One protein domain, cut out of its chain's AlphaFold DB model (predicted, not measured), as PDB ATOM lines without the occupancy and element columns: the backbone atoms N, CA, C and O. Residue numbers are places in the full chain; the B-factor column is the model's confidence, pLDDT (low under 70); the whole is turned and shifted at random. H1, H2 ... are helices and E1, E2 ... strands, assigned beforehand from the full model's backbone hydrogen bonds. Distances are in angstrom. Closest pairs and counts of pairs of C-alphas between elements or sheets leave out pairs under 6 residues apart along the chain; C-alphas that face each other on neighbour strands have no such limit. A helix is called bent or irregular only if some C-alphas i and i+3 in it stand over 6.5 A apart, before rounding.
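Overview. This is residues 13 to 142 of the 213 residues of an uncharacterized protein of Flavobacterium sp. 11 (UniProt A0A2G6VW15). A small hairpin, E1 and E2, packs on one long helix, H2; H3 and H4 pack crosswise on H2, H1 meets H4, and residues 135 to 142 stick out. The 130 printed residues are mostly helix, with elements in the order H1, E1, E2, H2, H3, H4. The whole is compact, radius of gyration of the C-alphas 16.1 A, spanning 56 by 37 by 34 A.

Arrangement. E1, residues 38 to 42, and E2, residues 45 to 49, are an antiparallel hairpin; N 40 and O 47, 3.0 A apart, are within hydrogen-bond range. The closest C-alphas of E1 and H2, residues 67 to 96, are Thr 39 and Leu 78, 6.1 A. H2 touches H3, residues 112 to 122, with residues 85 to 94 alone, about perpendicular at 84 degrees; closest C-alphas Ala 90 and Val 118, 6.2 A. With residues 77 to 81 alone, H2 touches H4, residues 127 to 140; closest C-alphas Thr 81 and Ile 130, 6.3 A. H1, residues 15 to 27, only just touches H4, with 3 pairs of C-alphas within 8 A, the closest Leu 19 and Asp 129. Every O i to N i+4 pair is within hydrogen-bond range in H1, H3 and H4, and 24 of 26 in H2.

Along the chain. H2, 41.3 A long, is irregular: C-alphas 88 and 91 are 7.1 A apart. H1 begins at C-alpha 15 (108.107, 84.707, 85.735); H4 ends at C-alpha 140 (106.061, 81.965, 69.154).

Size, cuts and confidence. The printed part has no cut. The links E2 to H2 and H2 to H3 are long. Residues 138 to 142 have pLDDT under 70.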
ATOM      1  N   LYS A  13     111.823  84.709  91.817       84.25
ATOM      2  CA  LYS A  13     112.747  84.751  90.666       84.25
ATOM      3  C   LYS A  13     112.138  84.270  89.349       84.25
ATOM      4  O   LYS A  13     112.597  84.662  88.281       84.25
ATOM      5  N   SER A  14     111.107  83.424  89.398       87.69
ATOM      6  CA  SER A  14     110.455  82.899  88.192       87.69
ATOM      7  C   SER A  14     109.416  83.881  87.643       87.69
ATOM      8  O   SER A  14     108.780  84.601  88.413       87.69
ATOM      9  N   HIS A  15     109.161  83.870  86.329       86.00
ATOM     10  CA  HIS A  15     108.107  84.707  85.735       86.00
ATOM     11  C   HIS A  15     106.746  84.496  86.411       86.00
ATOM     12  O   HIS A  15     106.074  85.461  86.756       86.00
ATOM     13  N   THR A  16     106.367  83.241  86.667       85.31
ATOM     14  CA  THR A  16     105.086  82.907  87.306       85.31
ATOM     15  C   THR A  16     104.992  83.466  88.728       85.31
ATOM     16  O   THR A  16     103.957  84.014  89.101       85.31
ATOM     17  N   SER A  17     106.062  83.353  89.525       88.50
ATOM     18  CA  SER A  17     106.074  83.879  90.895       88.50
ATOM     19  C   SER A  17     106.074  85.409  90.917       88.50
ATOM     20  O   SER A  17     105.343  85.996  91.706       88.50
ATOM     21  N   VAL A  18     106.811  86.056  90.005       90.88
ATOM     22  CA  VAL A  18     106.823  87.522  89.867       90.88
ATOM     23  C   VAL A  18     105.449  88.050  89.456       90.88
ATOM     24  O   VAL A  18     104.960  88.984  90.078       90.88
ATOM     25  N   LEU A  19     104.791  87.425  88.471       91.81
ATOM     26  CA  LEU A  19     103.432  87.792  88.052       91.81
ATOM     27  C   LEU A  19     102.437  87.689  89.209       91.81
ATOM     28  O   LEU A  19     101.670  88.618  89.454       91.81
ATOM     29  N   ARG A  20     102.477  86.581  89.958       90.88
ATOM     30  CA  ARG A  20     101.600  86.385  91.118       90.88
ATOM     31  C   ARG A  20     101.854  87.436  92.197       90.88
ATOM     32  O   ARG A  20     100.898  87.995  92.725       90.88
ATOM     33  N   LYS A  21     103.122  87.719  92.505       92.88
ATOM     34  CA  LYS A  21     103.484  88.705  93.524       92.88
ATOM     35  C   LYS A  21     103.113  90.125  93.104       92.88
ATOM     36  O   LYS A  21     102.552  90.856  93.907       92.88
ATOM     37  N   PHE A  22     103.354  90.498  91.849       93.94
ATOM     38  CA  PHE A  22     102.894  91.775  91.302       93.94
ATOM     39  C   PHE A  22     101.370  91.902  91.399       93.94
ATOM     40  O   PHE A  22     100.861  92.936  91.829       93.94
ATOM     41  N   GLY A  23     100.645  90.825  91.079       94.06
ATOM     42  CA  GLY A  23      99.199  90.772  91.249       94.06
ATOM     43  C   GLY A  23      98.764  90.983  92.705       94.06
ATOM     44  O   GLY A  23      97.869  91.776  92.965       94.06
ATOM     45  N   GLN A  24      99.443  90.359  93.670       93.06
ATOM     46  CA  GLN A  24      99.186  90.606  95.092       93.06
ATOM     47  C   GLN A  24      99.398  92.085  95.461       93.06
ATOM     48  O   GLN A  24      98.518  92.692  96.062       93.06
ATOM     49  N   LEU A  25     100.526  92.683  95.059       93.69
ATOM     50  CA  LEU A  25     100.819  94.097  95.342       93.69
ATOM     51  C   LEU A  25      99.787  95.045  94.722       93.69
ATOM     52  O   LEU A  25      99.475  96.078  95.308       93.69
ATOM     53  N   THR A  26      99.251  94.674  93.559       94.25
ATOM     54  CA  THR A  26      98.162  95.389  92.886       94.25
ATOM     55  C   THR A  26      96.875  95.342  93.718       94.25
ATOM     56  O   THR A  26      96.275  96.378  93.967       94.25
ATOM     57  N   GLN A  27      96.474  94.164  94.211       93.31
ATOM     58  CA  GLN A  27      95.275  94.021  95.052       93.31
ATOM     59  C   GLN A  27      95.398  94.731  96.404       93.31
ATOM     60  O   GLN A  27      94.406  95.203  96.949       93.31
ATOM     61  N   GLU A  28      96.611  94.788  96.952       93.38
ATOM     62  CA  GLU A  28      96.913  95.460  98.218       93.38
ATOM     63  C   GLU A  28      97.083  96.985  98.060       93.38
ATOM     64  O   GLU A  28      97.442  97.648  99.031       93.38
ATOM     65  N   ASN A  29      96.875  97.547  96.858       91.25
ATOM     66  CA  ASN A  29      97.115  98.963  96.538       91.25
ATOM     67  C   ASN A  29      98.526  99.441  96.933       91.25
ATOM     68  O   ASN A  29      98.739 100.583  97.333       91.25
ATOM     69  N   ARG A  30      99.518  98.549  96.827       91.12
ATOM     70  CA  ARG A  30     100.928  98.836  97.142       91.12
ATOM     71  C   ARG A  30     101.715  99.354  95.948       91.12
ATOM     72  O   ARG A  30     102.931  99.500  96.064       91.12
ATOM     73  N   LEU A  31     101.048  99.591  94.824       92.19
ATOM     74  CA  LEU A  31     101.570 100.189  93.600       92.19
ATOM     75  C   LEU A  31     100.733 101.439  93.264       92.19
ATOM     76  O   LEU A  31      99.632 101.584  93.798       92.19
ATOM     77  N   PRO A  32     101.215 102.341  92.391       91.56
ATOM     78  CA  PRO A  32     100.438 103.503  91.970       91.56
ATOM     79  C   PRO A  32      99.116 103.108  91.311       91.56
ATOM     80  O   PRO A  32      99.077 102.171  90.511       91.56
ATOM     81  N   GLU A  33      98.062 103.877  91.586       91.25
ATOM     82  CA  GLU A  33      96.702 103.637  91.089       91.25
ATOM     83  C   GLU A  33      96.657 103.410  89.571       91.25
ATOM     84  O   GLU A  33      96.033 102.461  89.103       91.25
ATOM     85  N   SER A  34      97.449 104.179  88.812       89.69
ATOM     86  CA  SER A  34      97.543 104.088  87.349       89.69
ATOM     87  C   SER A  34      97.950 102.710  86.804       89.69
ATOM     88  O   SER A  34      97.855 102.481  85.603       89.69
ATOM     89  N   ILE A  35      98.476 101.812  87.644       92.19
ATOM     90  CA  ILE A  35      98.846 100.439  87.260       92.19
ATOM     91  C   ILE A  35      98.186  99.367  88.142       92.19
ATOM     92  O   ILE A  35      98.512  98.186  88.004       92.19
ATOM     93  N   CYS A  36      97.271  99.762  89.033       94.38
ATOM     94  CA  CYS A  36      96.569  98.863  89.955       94.38
ATOM     95  C   CYS A  36      95.263  98.285  89.387       94.38
ATOM     96  O   CYS A  36      94.574  97.511  90.061       94.38
ATOM     97  N   PHE A  37      94.924  98.599  88.138       95.69
ATOM     98  CA  PHE A  37      93.777  97.987  87.485       95.69
ATOM     99  C   PHE A  37      94.003  96.489  87.240       95.69
ATOM    100  O   PHE A  37      95.081  96.036  86.830       95.69
ATOM    101  N   HIS A  38      92.973  95.687  87.485       97.06
ATOM    102  CA  HIS A  38      93.052  94.242  87.316       97.06
ATOM    103  C   HIS A  38      91.687  93.581  87.143       97.06
ATOM    104  O   HIS A  38      90.636  94.152  87.420       97.06
ATOM    105  N   THR A  39      91.712  92.320  86.708       96.56
ATOM    106  CA  THR A  39      90.525  91.465  86.654       96.56
ATOM    107  C   THR A  39      90.713  90.164  87.427       96.56
ATOM    108  O   THR A  39      91.817  89.613  87.534       96.56
ATOM    109  N   ASN A  40      89.606  89.652  87.952       94.62
ATOM    110  CA  ASN A  40      89.513  88.365  88.624       94.62
ATOM    111  C   ASN A  40      88.235  87.632  88.191       94.62
ATOM    112  O   ASN A  40      87.380  88.197  87.515       94.62
ATOM    113  N   GLY A  41      88.105  86.373  88.601       92.38
ATOM    114  CA  GLY A  41      86.921  85.559  88.371       92.38
ATOM    115  C   GLY A  41      87.095  84.512  87.276       92.38
ATOM    116  O   GLY A  41      88.139  84.400  86.616       92.38
ATOM    117  N   ALA A  42      86.055  83.690  87.148       89.38
ATOM    118  CA  ALA A  42      85.929  82.645  86.142       89.38
ATOM    119  C   ALA A  42      85.450  83.222  84.799       89.38
ATOM    120  O   ALA A  42      84.885  84.309  84.748       89.38
ATOM    121  N   LYS A  43      85.600  82.456  83.710       78.62
ATOM    122  CA  LYS A  43      85.335  82.892  82.321       78.62
ATOM    123  C   LYS A  43      84.010  83.649  82.107       78.62
ATOM    124  O   LYS A  43      83.967  84.568  81.305       78.62
ATOM    125  N   LYS A  44      82.934  83.266  82.801       82.56
ATOM    126  CA  LYS A  44      81.600  83.886  82.660       82.56
ATOM    127  C   LYS A  44      81.264  84.934  83.729       82.56
ATOM    128  O   LYS A  44      80.246  85.598  83.611       82.56
ATOM    129  N   HIS A  45      82.099  85.071  84.755       88.62
ATOM    130  CA  HIS A  45      81.853  85.918  85.923       88.62
ATOM    131  C   HIS A  45      83.135  86.675  86.263       88.62
ATOM    132  O   HIS A  45      83.788  86.398  87.270       88.62
ATOM    133  N   LEU A  46      83.536  87.561  85.352       92.62
ATOM    134  CA  LEU A  46      84.694  88.421  85.550       92.62
ATOM    135  C   LEU A  46      84.297  89.662  86.342       92.62
ATOM    136  O   LEU A  46      83.248  90.249  86.098       92.62
ATOM    137  N   THR A  47      85.177  90.069  87.246       94.62
ATOM    138  CA  THR A  47      85.088  91.328  87.989       94.62
ATOM    139  C   THR A  47      86.286  92.195  87.639       94.62
ATOM    140  O   THR A  47      87.403  91.669  87.546       94.62
ATOM    141  N   TYR A  48      86.066  93.494  87.482       96.38
ATOM    142  CA  TYR A  48      87.100  94.491  87.221       96.38
ATOM    143  C   TYR A  48      87.303  95.347  88.470       96.38
ATOM    144  O   TYR A  48      86.355  95.588  89.211       96.38
ATOM    145  N   HIS A  49      88.549  95.727  88.728       96.25
ATOM    146  CA  HIS A  49      88.967  96.483  89.906       96.25
ATOM    147  C   HIS A  49      89.953  97.558  89.462       96.25
ATOM    148  O   HIS A  49      90.816  97.266  88.632       96.25
ATOM    149  N   GLY A  50      89.835  98.773  90.002       93.94
ATOM    150  CA  GLY A  50      90.656  99.922  89.592       93.94
ATOM    151  C   GLY A  50      90.400 100.396  88.155       93.94
ATOM    152  O   GLY A  50      91.229 101.109  87.605       93.94
ATOM    153  N   ILE A  51      89.305  99.940  87.538       95.12
ATOM    154  CA  ILE A  51      88.823 100.343  86.216       95.12
ATOM    155  C   ILE A  51      87.341  99.979  86.089       95.12
ATOM    156  O   ILE A  51      86.913  98.950  86.628       95.12
ATOM    157  N   GLU A  52      86.574 100.797  85.377       93.31
ATOM    158  CA  GLU A  52      85.161 100.548  85.102       93.31
ATOM    159  C   GLU A  52      84.985  99.898  83.727       93.31
ATOM    160  O   GLU A  52      85.717 100.184  82.783       93.31
ATOM    161  N   LYS A  53      84.024  98.975  83.611       93.06
ATOM    162  CA  LYS A  53      83.663  98.388  82.322       93.06
ATOM    163  C   LYS A  53      82.374  99.040  81.817       93.06
ATOM    164  O   LYS A  53      81.321  98.720  82.366       93.06
ATOM    165  N   PRO A  54      82.426  99.833  80.735       92.38
ATOM    166  CA  PRO A  54      81.224 100.404  80.136       92.38
ATOM    167  C   PRO A  54      80.276  99.324  79.598       92.38
ATOM    168  O   PRO A  54      80.716  98.306  79.050       92.38
ATOM    169  N   GLU A  55      78.965  99.542  79.731       83.50
ATOM    170  CA  GLU A  55      77.945  98.525  79.426       83.50
ATOM    171  C   GLU A  55      77.556  98.441  77.936       83.50
ATOM    172  O   GLU A  55      77.012  97.422  77.515       83.50
ATOM    173  N   ASN A  56      77.892  99.442  77.110       84.00
ATOM    174  CA  ASN A  56      77.379  99.566  75.732       84.00
ATOM    175  C   ASN A  56      78.439  99.875  74.660       84.00
ATOM    176  O   ASN A  56      78.110 100.439  73.620       84.00
ATOM    177  N   LEU A  57      79.701  99.500  74.880       87.19
ATOM    178  CA  LEU A  57      80.779  99.726  73.909       87.19
ATOM    179  C   LEU A  57      81.267  98.419  73.283       87.19
ATOM    180  O   LEU A  57      81.534  97.428  73.975       87.19
ATOM    181  N   GLN A  58      81.424  98.415  71.960       83.00
ATOM    182  CA  GLN A  58      82.021  97.298  71.239       83.00
ATOM    183  C   GLN A  58      83.543  97.343  71.358       83.00
ATOM    184  O   GLN A  58      84.158  98.384  71.561       83.00
ATOM    185  N   ALA A  59      84.186  96.188  71.188       73.62
ATOM    186  CA  ALA A  59      85.646  96.098  71.244       73.62
ATOM    187  C   ALA A  59      86.354  96.822  70.084       73.62
ATOM    188  O   ALA A  59      87.569  96.965  70.123       73.62
ATOM    189  N   ILE A  60      85.631  97.240  69.042       80.75
ATOM    190  CA  ILE A  60      86.193  98.020  67.931       80.75
ATOM    191  C   ILE A  60      86.114  99.531  68.180       80.75
ATOM    192  O   ILE A  60      86.821 100.289  67.521       80.75
ATOM    193  N   ASP A  61      85.303  99.954  69.150       81.69
ATOM    194  CA  ASP A  61      85.123 101.358  69.483       81.69
ATOM    195  C   ASP A  61      86.347 101.808  70.291       81.69
ATOM    196  O   ASP A  61      86.536 101.423  71.450       81.69
ATOM    197  N   LEU A  62      87.233 102.558  69.641       86.44
ATOM    198  CA  LEU A  62      88.363 103.230  70.271       86.44
ATOM    199  C   LEU A  62      88.406 104.671  69.772       86.44
ATOM    200  O   LEU A  62      88.709 104.923  68.607       86.44
ATOM    201  N   ASP A  63      88.148 105.589  70.692       90.38
ATOM    202  CA  ASP A  63      88.350 107.021  70.544       90.38
ATOM    203  C   ASP A  63      89.304 107.472  71.657       90.38
ATOM    204  O   ASP A  63      88.986 107.388  72.843       90.38
ATOM    205  N   THR A  64      90.504 107.919  71.291       87.25
ATOM    206  CA  THR A  64      91.544 108.288  72.264       87.25
ATOM    207  C   THR A  64      91.203 109.533  73.074       87.25
ATOM    208  O   THR A  64      91.853 109.775  74.088       87.25
ATOM    209  N   GLU A  65      90.182 110.287  72.671       92.31
ATOM    210  CA  GLU A  65      89.676 111.440  73.415       92.31
ATOM    211  C   GLU A  65      88.521 111.065  74.360       92.31
ATOM    212  O   GLU A  65      88.089 111.888  75.168       92.31
ATOM    213  N   ASN A  66      88.030 109.821  74.297       92.50
ATOM    214  CA  ASN A  66      86.952 109.322  75.145       92.50
ATOM    215  C   ASN A  66      87.465 108.266  76.149       92.50
ATOM    216  O   ASN A  66      87.680 107.106  75.763       92.50
ATOM    217  N   PRO A  67      87.582 108.619  77.447       91.62
ATOM    218  CA  PRO A  67      88.046 107.717  78.501       91.62
ATOM    219  C   PRO A  67      87.275 106.398  78.599       91.62
ATOM    220  O   PRO A  67      87.888 105.359  78.825       91.62
ATOM    221  N   GLU A  68      85.960 106.392  78.362       93.12
ATOM    222  CA  GLU A  68      85.164 105.161  78.449       93.12
ATOM    223  C   GLU A  68      85.577 104.149  77.376       93.12
ATOM    224  O   GLU A  68      85.678 102.947  77.636       93.12
ATOM    225  N   THR A  69      85.869 104.612  76.157       93.62
ATOM    226  CA  THR A  69      86.309 103.705  75.089       93.62
ATOM    227  C   THR A  69      87.691 103.130  75.388       93.62
ATOM    228  O   THR A  69      87.918 101.939  75.161       93.62
ATOM    229  N   ILE A  70      88.582 103.924  75.992       92.38
ATOM    230  CA  ILE A  70      89.896 103.473  76.467       92.38
ATOM    231  C   ILE A  70      89.724 102.411  77.559       92.38
ATOM    232  O   ILE A  70      90.313 101.327  77.467       92.38
ATOM    233  N   ASP A  71      88.873 102.675  78.548       94.19
ATOM    234  CA  ASP A  71      88.620 101.757  79.655       94.19
ATOM    235  C   ASP A  71      88.001 100.444  79.181       94.19
ATOM    236  O   ASP A  71      88.415  99.358  79.609       94.19
ATOM    237  N   ASN A  72      87.083 100.510  78.212       95.06
ATOM    238  CA  ASN A  72      86.560  99.323  77.551       95.06
ATOM    239  C   ASN A  72      87.692  98.516  76.898       95.06
ATOM    240  O   ASN A  72      87.781  97.310  77.140       95.06
ATOM    241  N   GLN A  73      88.602  99.145  76.140       93.25
ATOM    242  CA  GLN A  73      89.736  98.438  75.527       93.25
ATOM    243  C   GLN A  73      90.628  97.756  76.571       93.25
ATOM    244  O   GLN A  73      90.977  96.577  76.422       93.25
ATOM    245  N   ILE A  74      90.960  98.448  77.663       94.38
ATOM    246  CA  ILE A  74      91.748  97.873  78.761       94.38
ATOM    247  C   ILE A  74      91.000  96.682  79.383       94.38
ATOM    248  O   ILE A  74      91.580  95.603  79.559       94.38
ATOM    249  N   CYS A  75      89.694  96.811  79.631       95.50
ATOM    250  CA  CYS A  75      88.843  95.731  80.131       95.50
ATOM    251  C   CYS A  75      88.788  94.520  79.181       95.50
ATOM    252  O   CYS A  75      88.779  93.370  79.645       95.50
ATOM    253  N   GLN A  76      88.792  94.729  77.861       93.81
ATOM    254  CA  GLN A  76      88.867  93.638  76.880       93.81
ATOM    255  C   GLN A  76      90.247  92.962  76.876       93.81
ATOM    256  O   GLN A  76      90.335  91.726  76.796       93.81
ATOM    257  N   PHE A  77      91.338  93.721  77.026       93.44
ATOM    258  CA  PHE A  77      92.681  93.146  77.172       93.44
ATOM    259  C   PHE A  77      92.801  92.294  78.435       93.44
ATOM    260  O   PHE A  77      93.309  91.168  78.367       93.44
ATOM    261  N   LEU A  78      92.294  92.788  79.564       95.88
ATOM    262  CA  LEU A  78      92.237  92.052  80.826       95.88
ATOM    263  C   LEU A  78      91.418  90.765  80.682       95.88
ATOM    264  O   LEU A  78      91.916  89.686  81.008       95.88
ATOM    265  N   LYS A  79      90.203  90.860  80.127       95.12
ATOM    266  CA  LYS A  79      89.315  89.713  79.887       95.12
ATOM    267  C   LYS A  79      89.988  88.650  79.033       95.12
ATOM    268  O   LYS A  79      90.118  87.509  79.465       95.12
ATOM    269  N   SER A  80      90.445  89.015  77.837       94.19
ATOM    270  CA  SER A  80      91.024  88.046  76.902       94.19
ATOM    271  C   SER A  80      92.292  87.393  77.467       94.19
ATOM    272  O   SER A  80      92.525  86.203  77.261       94.19
ATOM    273  N   THR A  81      93.091  88.142  78.233       95.19
ATOM    274  CA  THR A  81      94.283  87.611  78.912       95.19
ATOM    275  C   THR A  81      93.896  86.660  80.041       95.19
ATOM    276  O   THR A  81      94.498  85.596  80.185       95.19
ATOM    277  N   ARG A  82      92.851  86.989  80.810       95.50
ATOM    278  CA  ARG A  82      92.329  86.130  81.876       95.50
ATOM    279  C   ARG A  82      91.779  84.817  81.332       95.50
ATOM    280  O   ARG A  82      92.100  83.759  81.868       95.50
ATOM    281  N   GLU A  83      90.974  84.875  80.276       94.50
ATOM    282  CA  GLU A  83      90.380  83.696  79.642       94.50
ATOM    283  C   GLU A  83      91.445  82.749  79.081       94.50
ATOM    284  O   GLU A  83      91.353  81.537  79.290       94.50
ATOM    285  N   MET A  84      92.481  83.299  78.442       92.12
ATOM    286  CA  MET A  84      93.637  82.536  77.966       92.12
ATOM    287  C   MET A  84      94.367  81.852  79.128       92.12
ATOM    288  O   MET A  84      94.512  80.631  79.121       92.12
ATOM    289  N   LYS A  85      94.724  82.601  80.184       92.38
ATOM    290  CA  LYS A  85      95.375  82.036  81.382       92.38
ATOM    291  C   LYS A  85      94.542  80.924  82.025       92.38
ATOM    292  O   LYS A  85      95.100  79.918  82.457       92.38
ATOM    293  N   LEU A  86      93.222  81.102  82.115       93.62
ATOM    294  CA  LEU A  86      92.304  80.095  82.652       93.62
ATOM    295  C   LEU A  86      92.337  78.813  81.816       93.62
ATOM    296  O   LEU A  86      92.443  77.730  82.387       93.62
ATOM    297  N   ALA A  87      92.266  78.930  80.489       92.00
ATOM    298  CA  ALA A  87      92.288  77.784  79.585       92.00
ATOM    299  C   ALA A  87      93.626  77.028  79.641       92.00
ATOM    300  O   ALA A  87      93.630  75.806  79.765       92.00
ATOM    301  N   GLU A  88      94.747  77.751  79.622       91.12
ATOM    302  CA  GLU A  88      96.093  77.171  79.652       91.12
ATOM    303  C   GLU A  88      96.408  76.469  80.977       91.12
ATOM    304  O   GLU A  88      97.020  75.404  80.989       91.12
ATOM    305  N   ARG A  89      95.995  77.051  82.110       91.44
ATOM    306  CA  ARG A  89      96.335  76.530  83.445       91.44
ATOM    307  C   ARG A  89      95.334  75.514  83.982       91.44
ATOM    308  O   ARG A  89      95.669  74.786  84.918       91.44
ATOM    309  N   ALA A  90      94.122  75.452  83.429       93.25
ATOM    310  CA  ALA A  90      93.091  74.532  83.898       93.25
ATOM    311  C   ALA A  90      93.559  73.063  83.939       93.25
ATOM    312  O   ALA A  90      93.364  72.449  84.988       93.25
ATOM    313  N   PRO A  91      94.216  72.487  82.908       93.06
ATOM    314  CA  PRO A  91      94.636  71.083  82.934       93.06
ATOM    315  C   PRO A  91      95.558  70.735  84.109       93.06
ATOM    316  O   PRO A  91      95.354  69.720  84.779       93.06
ATOM    317  N   ASP A  92      96.538  71.591  84.396       92.56
ATOM    318  CA  ASP A  92      97.484  71.387  85.497       92.56
ATOM    319  C   ASP A  92      96.797  71.555  86.854       92.56
ATOM    320  O   ASP A  92      96.992  70.757  87.772       92.56
ATOM    321  N   ILE A  93      95.933  72.565  86.979       92.06
ATOM    322  CA  ILE A  93      95.214  72.839  88.224       92.06
ATOM    323  C   ILE A  93      94.192  71.737  88.531       92.06
ATOM    324  O   ILE A  93      94.062  71.344  89.687       92.06
ATOM    325  N   ILE A  94      93.508  71.184  87.525       92.88
ATOM    326  CA  ILE A  94      92.595  70.038  87.682       92.88
ATOM    327  C   ILE A  94      93.324  68.850  88.312       92.88
ATOM    328  O   ILE A  94      92.801  68.235  89.247       92.88
ATOM    329  N   LYS A  95      94.534  68.544  87.823       92.25
ATOM    330  CA  LYS A  95      95.372  67.466  88.361       92.25
ATOM    331  C   LYS A  95      95.802  67.774  89.795       92.25
ATOM    332  O   LYS A  95      95.602  66.938  90.675       92.25
ATOM    333  N   ASN A  96      96.304  68.984  90.044       92.06
ATOM    334  CA  ASN A  96      96.795  69.404  91.360       92.06
ATOM    335  C   ASN A  96      95.692  69.423  92.428       92.06
ATOM    336  O   ASN A  96      95.893  68.936  93.538       92.06
ATOM    337  N   LEU A  97      94.504  69.927  92.086       91.69
ATOM    338  CA  LEU A  97      93.338  69.969  92.974       91.69
ATOM    339  C   LEU A  97      92.553  68.649  93.005       91.69
ATOM    340  O   LEU A  97      91.515  68.572  93.662       91.69
ATOM    341  N   LYS A  98      93.020  67.622  92.284       92.94
ATOM    342  CA  LYS A  98      92.380  66.307  92.167       92.94
ATOM    343  C   LYS A  98      90.887  66.398  91.819       92.94
ATOM    344  O   LYS A  98      90.071  65.653  92.359       92.94
ATOM    345  N   LEU A  99      90.517  67.300  90.904       91.06
ATOM    346  CA  LEU A  99      89.124  67.481  90.487       91.06
ATOM    347  C   LEU A  99      88.689  66.292  89.621       91.06
ATOM    348  O   LEU A  99      88.999  66.221  88.429       91.06
ATOM    349  N   LYS A 100      87.980  65.345  90.240       92.31
ATOM    350  CA  LYS A 100      87.569  64.076  89.629       92.31
ATOM    351  C   LYS A 100      86.055  63.972  89.442       92.31
ATOM    352  O   LYS A 100      85.280  64.645  90.121       92.31
ATOM    353  N   THR A 101      85.641  63.154  88.482       91.62
ATOM    354  CA  THR A 101      84.261  62.695  88.291       91.62
ATOM    355  C   THR A 101      83.913  61.623  89.325       91.62
ATOM    356  O   THR A 101      84.798  61.081  89.986       91.62
ATOM    357  N   ALA A 102      82.630  61.260  89.428       88.56
ATOM    358  CA  ALA A 102      82.194  60.141  90.269       88.56
ATOM    359  C   ALA A 102      82.886  58.810  89.900       88.56
ATOM    360  O   ALA A 102      83.133  57.985  90.768       88.56
ATOM    361  N   SER A 103      83.280  58.640  88.632       90.25
ATOM    362  CA  SER A 103      84.053  57.488  88.140       90.25
ATOM    363  C   SER A 103      85.559  57.541  88.446       90.25
ATOM    364  O   SER A 103      86.303  56.665  88.017       90.25
ATOM    365  N   GLY A 104      86.046  58.574  89.143       89.38
ATOM    366  CA  GLY A 104      87.454  58.709  89.538       89.38
ATOM    367  C   GLY A 104      88.396  59.282  88.467       89.38
ATOM    368  O   GLY A 104      89.568  59.531  88.768       89.38
ATOM    369  N   ALA A 105      87.901  59.551  87.254       91.75
ATOM    370  CA  ALA A 105      88.655  60.213  86.187       91.75
ATOM    371  C   ALA A 105      88.745  61.731  86.415       91.75
ATOM    372  O   ALA A 105      87.864  62.323  87.033       91.75
ATOM    373  N   TYR A 106      89.784  62.396  85.903       92.56
ATOM    374  CA  TYR A 106      89.866  63.860  85.973       92.56
ATOM    375  C   TYR A 106      88.760  64.518  85.141       92.56
ATOM    376  O   TYR A 106      88.485  64.105  84.010       92.56
ATOM    377  N   LYS A 107      88.129  65.555  85.699       90.94
ATOM    378  CA  LYS A 107      87.061  66.291  85.014       90.94
ATOM    379  C   LYS A 107      87.599  66.950  83.741       90.94
ATOM    380  O   LYS A 107      88.566  67.699  83.798       90.94
ATOM    381  N   LYS A 108      86.933  66.705  82.609       87.44
ATOM    382  CA  LYS A 108      87.166  67.428  81.342       87.44
ATOM    383  C   LYS A 108      86.291  68.679  81.228       87.44
ATOM    384  O   LYS A 108      86.754  69.716  80.774       87.44
ATOM    385  N   ASN A 109      85.047  68.580  81.698       89.31
ATOM    386  CA  ASN A 109      84.106  69.692  81.777       89.31
ATOM    387  C   ASN A 109      84.031  70.180  83.223       89.31
ATOM    388  O   ASN A 109      83.760  69.397  84.136       89.31
ATOM    389  N   LEU A 110      84.289  71.469  83.423       89.38
ATOM    390  CA  LEU A 110      84.300  72.098  84.737       89.38
ATOM    391  C   LEU A 110      82.969  72.800  85.001       89.38
ATOM    392  O   LEU A 110      82.488  73.573  84.169       89.38
ATOM    393  N   SER A 111      82.396  72.550  86.178       90.81
ATOM    394  CA  SER A 111      81.258  73.321  86.682       90.81
ATOM    395  C   SER A 111      81.678  74.766  87.011       90.81
ATOM    396  O   SER A 111      82.876  75.037  87.148       90.81
ATOM    397  N   PRO A 112      80.732  75.707  87.203       90.31
ATOM    398  CA  PRO A 112      81.058  77.058  87.671       90.31
ATOM    399  C   PRO A 112      81.889  77.065  88.964       90.31
ATOM    400  O   PRO A 112      82.845  77.828  89.089       90.31
ATOM    401  N   PHE A 113      81.593  76.148  89.888       90.12
ATOM    402  CA  PHE A 113      82.346  75.983  91.131       90.12
ATOM    403  C   PHE A 113      83.782  75.488  90.896       90.12
ATOM    404  O   PHE A 113      84.726  76.002  91.496       90.12
ATOM    405  N   ASP A 114      83.977  74.528  89.986       92.00
ATOM    406  CA  ASP A 114      85.321  74.066  89.617       92.00
ATOM    407  C   ASP A 114      86.130  75.203  88.965       92.00
ATOM    408  O   ASP A 114      87.300  75.404  89.291       92.00
ATOM    409  N   TRP A 115      85.497  76.002  88.099       92.75
ATOM    410  CA  TRP A 115      86.131  77.175  87.495       92.75
ATOM    411  C   TRP A 115      86.517  78.239  88.519       92.75
ATOM    412  O   TRP A 115      87.559  78.872  88.360       92.75
ATOM    413  N   GLN A 116      85.737  78.414  89.586       91.81
ATOM    414  CA  GLN A 116      86.102  79.321  90.672       91.81
ATOM    415  C   GLN A 116      87.355  78.841  91.420       91.81
ATOM    416  O   GLN A 116      88.232  79.648  91.740       91.81
ATOM    417  N   LYS A 117      87.500  77.527  91.637       91.88
ATOM    418  CA  LYS A 117      88.724  76.943  92.217       91.88
ATOM    419  C   LYS A 117      89.942  77.143  91.316       91.88
ATOM    420  O   LYS A 117      91.011  77.526  91.799       91.88
ATOM    421  N   VAL A 118      89.772  76.926  90.010       92.44
ATOM    422  CA  VAL A 118      90.822  77.184  89.013       92.44
ATOM    423  C   VAL A 118      91.216  78.661  89.028       92.44
ATOM    424  O   VAL A 118      92.393  78.981  89.174       92.44
ATOM    425  N   SER A 119      90.229  79.554  88.966       92.62
ATOM    426  CA  SER A 119      90.407  81.006  89.029       92.62
ATOM    427  C   SER A 119      91.223  81.434  90.254       92.62
ATOM    428  O   SER A 119      92.215  82.155  90.116       92.62
ATOM    429  N   SER A 120      90.861  80.920  91.431       91.31
ATOM    430  CA  SER A 120      91.518  81.242  92.703       91.31
ATOM    431  C   SER A 120      92.977  80.771  92.745       91.31
ATOM    432  O   SER A 120      93.832  81.455  93.295       91.31
ATOM    433  N   SER A 121      93.294  79.642  92.104       90.06
ATOM    434  CA  SER A 121      94.660  79.090  92.066       90.06
ATOM    435  C   SER A 121      95.616  79.890  91.165       90.06
ATOM    436  O   SER A 121      96.839  79.868  91.349       90.06
ATOM    437  N   ILE A 122      95.076  80.604  90.173       90.19
ATOM    438  CA  ILE A 122      95.863  81.439  89.252       90.19
ATOM    439  C   ILE A 122      96.173  82.808  89.876       90.19
ATOM    440  O   ILE A 122      97.224  83.377  89.581       90.19
ATOM    441  N   GLY A 123      95.296  83.318  90.745       90.62
ATOM    442  CA  GLY A 123      95.321  84.707  91.215       90.62
ATOM    443  C   GLY A 123      94.726  85.670  90.183       90.62
ATOM    444  O   GLY A 123      94.105  85.233  89.208       90.62
ATOM    445  N   ILE A 124      94.911  86.973  90.388       95.19
ATOM    446  CA  ILE A 124      94.371  88.007  89.495       95.19
ATOM    447  C   ILE A 124      95.094  88.074  88.139       95.19
ATOM    448  O   ILE A 124      96.058  87.351  87.866       95.19
ATOM    449  N   THR A 125      94.580  88.911  87.241       96.69
ATOM    450  CA  THR A 125      95.220  89.273  85.970       96.69
ATOM    451  C   THR A 125      95.373  90.787  85.901       96.69
ATOM    452  O   THR A 125      94.384  91.503  86.011       96.69
ATOM    453  N   SER A 126      96.612  91.246  85.751       96.44
ATOM    454  CA  SER A 126      97.049  92.646  85.832       96.44
ATOM    455  C   SER A 126      97.700  93.114  84.523       96.44
ATOM    456  O   SER A 126      97.890  92.320  83.594       96.44
ATOM    457  N   ILE A 127      98.126  94.380  84.458       95.31
ATOM    458  CA  ILE A 127      98.904  94.912  83.326       95.31
ATOM    459  C   ILE A 127     100.162  94.083  83.023       95.31
ATOM    460  O   ILE A 127     100.511  93.869  81.860       95.31
ATOM    461  N   LEU A 128     100.819  93.536  84.048       94.19
ATOM    462  CA  LEU A 128     102.024  92.736  83.851       94.19
ATOM    463  C   LEU A 128     101.725  91.412  83.135       94.19
ATOM    464  O   LEU A 128     102.536  90.947  82.334       94.19
ATOM    465  N   ASP A 129     100.548  90.828  83.367       95.06
ATOM    466  CA  ASP A 129     100.097  89.639  82.641       95.06
ATOM    467  C   ASP A 129      99.844  89.942  81.161       95.06
ATOM    468  O   ASP A 129     100.175  89.122  80.303       95.06
ATOM    469  N   ILE A 130      99.308  91.128  80.851       94.12
ATOM    470  CA  ILE A 130      99.104  91.587  79.469       94.12
ATOM    471  C   ILE A 130     100.457  91.707  78.753       94.12
ATOM    472  O   ILE A 130     100.630  91.157  77.663       94.12
ATOM    473  N   LEU A 131     101.436  92.371  79.378       92.56
ATOM    474  CA  LEU A 131     102.787  92.520  78.826       92.56
ATOM    475  C   LEU A 131     103.480  91.162  78.641       92.56
ATOM    476  O   LEU A 131     104.098  90.907  77.604       92.56
ATOM    477  N   TYR A 132     103.330  90.252  79.606       90.75
ATOM    478  CA  TYR A 132     103.888  88.905  79.516       90.75
ATOM    479  C   TYR A 132     103.268  88.095  78.369       90.75
ATOM    480  O   TYR A 132     103.990  87.454  77.602       90.75
ATOM    481  N   ARG A 133     101.945  88.179  78.188       88.12
ATOM    482  CA  ARG A 133     101.241  87.566  77.052       88.12
ATOM    483  C   ARG A 133     101.742  88.115  75.714       88.12
ATOM    484  O   ARG A 133     101.970  87.336  74.791       88.12
ATOM    485  N   LYS A 134     101.941  89.432  75.600       84.62
ATOM    486  CA  LYS A 134     102.475  90.064  74.378       84.62
ATOM    487  C   LYS A 134     103.880  89.564  74.039       84.62
ATOM    488  O   LYS A 134     104.121  89.231  72.883       84.62
ATOM    489  N   ARG A 135     104.760  89.424  75.038       83.62
ATOM    490  CA  ARG A 135     106.094  88.821  74.862       83.62
ATOM    491  C   ARG A 135     106.012  87.406  74.282       83.62
ATOM    492  O   ARG A 135     106.745  87.094  73.354       83.62
ATOM    493  N   ILE A 136     105.135  86.552  74.819       74.75
ATOM    494  CA  ILE A 136     104.960  85.184  74.301       74.75
ATOM    495  C   ILE A 136     104.470  85.223  72.851       74.75
ATOM    496  O   ILE A 136     105.040  84.547  72.001       74.75
ATOM    497  N   LYS A 137     103.452  86.042  72.557       73.31
ATOM    498  CA  LYS A 137     102.873  86.147  71.211       73.31
ATOM    499  C   LYS A 137     103.917  86.554  70.163       73.31
ATOM    500  O   LYS A 137     103.986  85.933  69.107       73.31
ATOM    501  N   ALA A 138     104.755  87.539  70.488       63.94
ATOM    502  CA  ALA A 138     105.843  87.990  69.622       63.94
ATOM    503  C   ALA A 138     106.898  86.900  69.358       63.94
ATOM    504  O   ALA A 138     107.489  86.874  68.285       63.94
ATOM    505  N   ASN A 139     107.116  85.991  70.312       66.69
ATOM    506  CA  ASN A 139     108.167  84.981  70.221       66.69
ATOM    507  C   ASN A 139     107.751  83.686  69.511       66.69
ATOM    508  O   ASN A 139     108.636  82.962  69.065       66.69
ATOM    509  N   TYR A 140     106.456  83.343  69.470       59.38
ATOM    510  CA  TYR A 140     106.061  81.965  69.154       59.38
ATOM    511  C   TYR A 140     105.006  81.779  68.061       59.38
ATOM    512  O   TYR A 140     104.987  80.683  67.507       59.38
ATOM    513  N   GLN A 141     104.114  82.739  67.755       54.00
ATOM    514  CA  GLN A 141     102.900  82.356  67.002       54.00
ATOM    515  C   GLN A 141     102.296  83.333  65.985       54.00
ATOM    516  O   GLN A 141     101.366  82.913  65.313       54.00
ATOM    517  N   ASP A 142     102.778  84.565  65.789       60.66
ATOM    518  CA  ASP A 142     102.053  85.505  64.906       60.66
ATOM    519  C   ASP A 142     102.956  86.536  64.202       60.66
ATOM    520  O   ASP A 142     102.683  87.737  64.253       60.66
TER     521      ASP A 142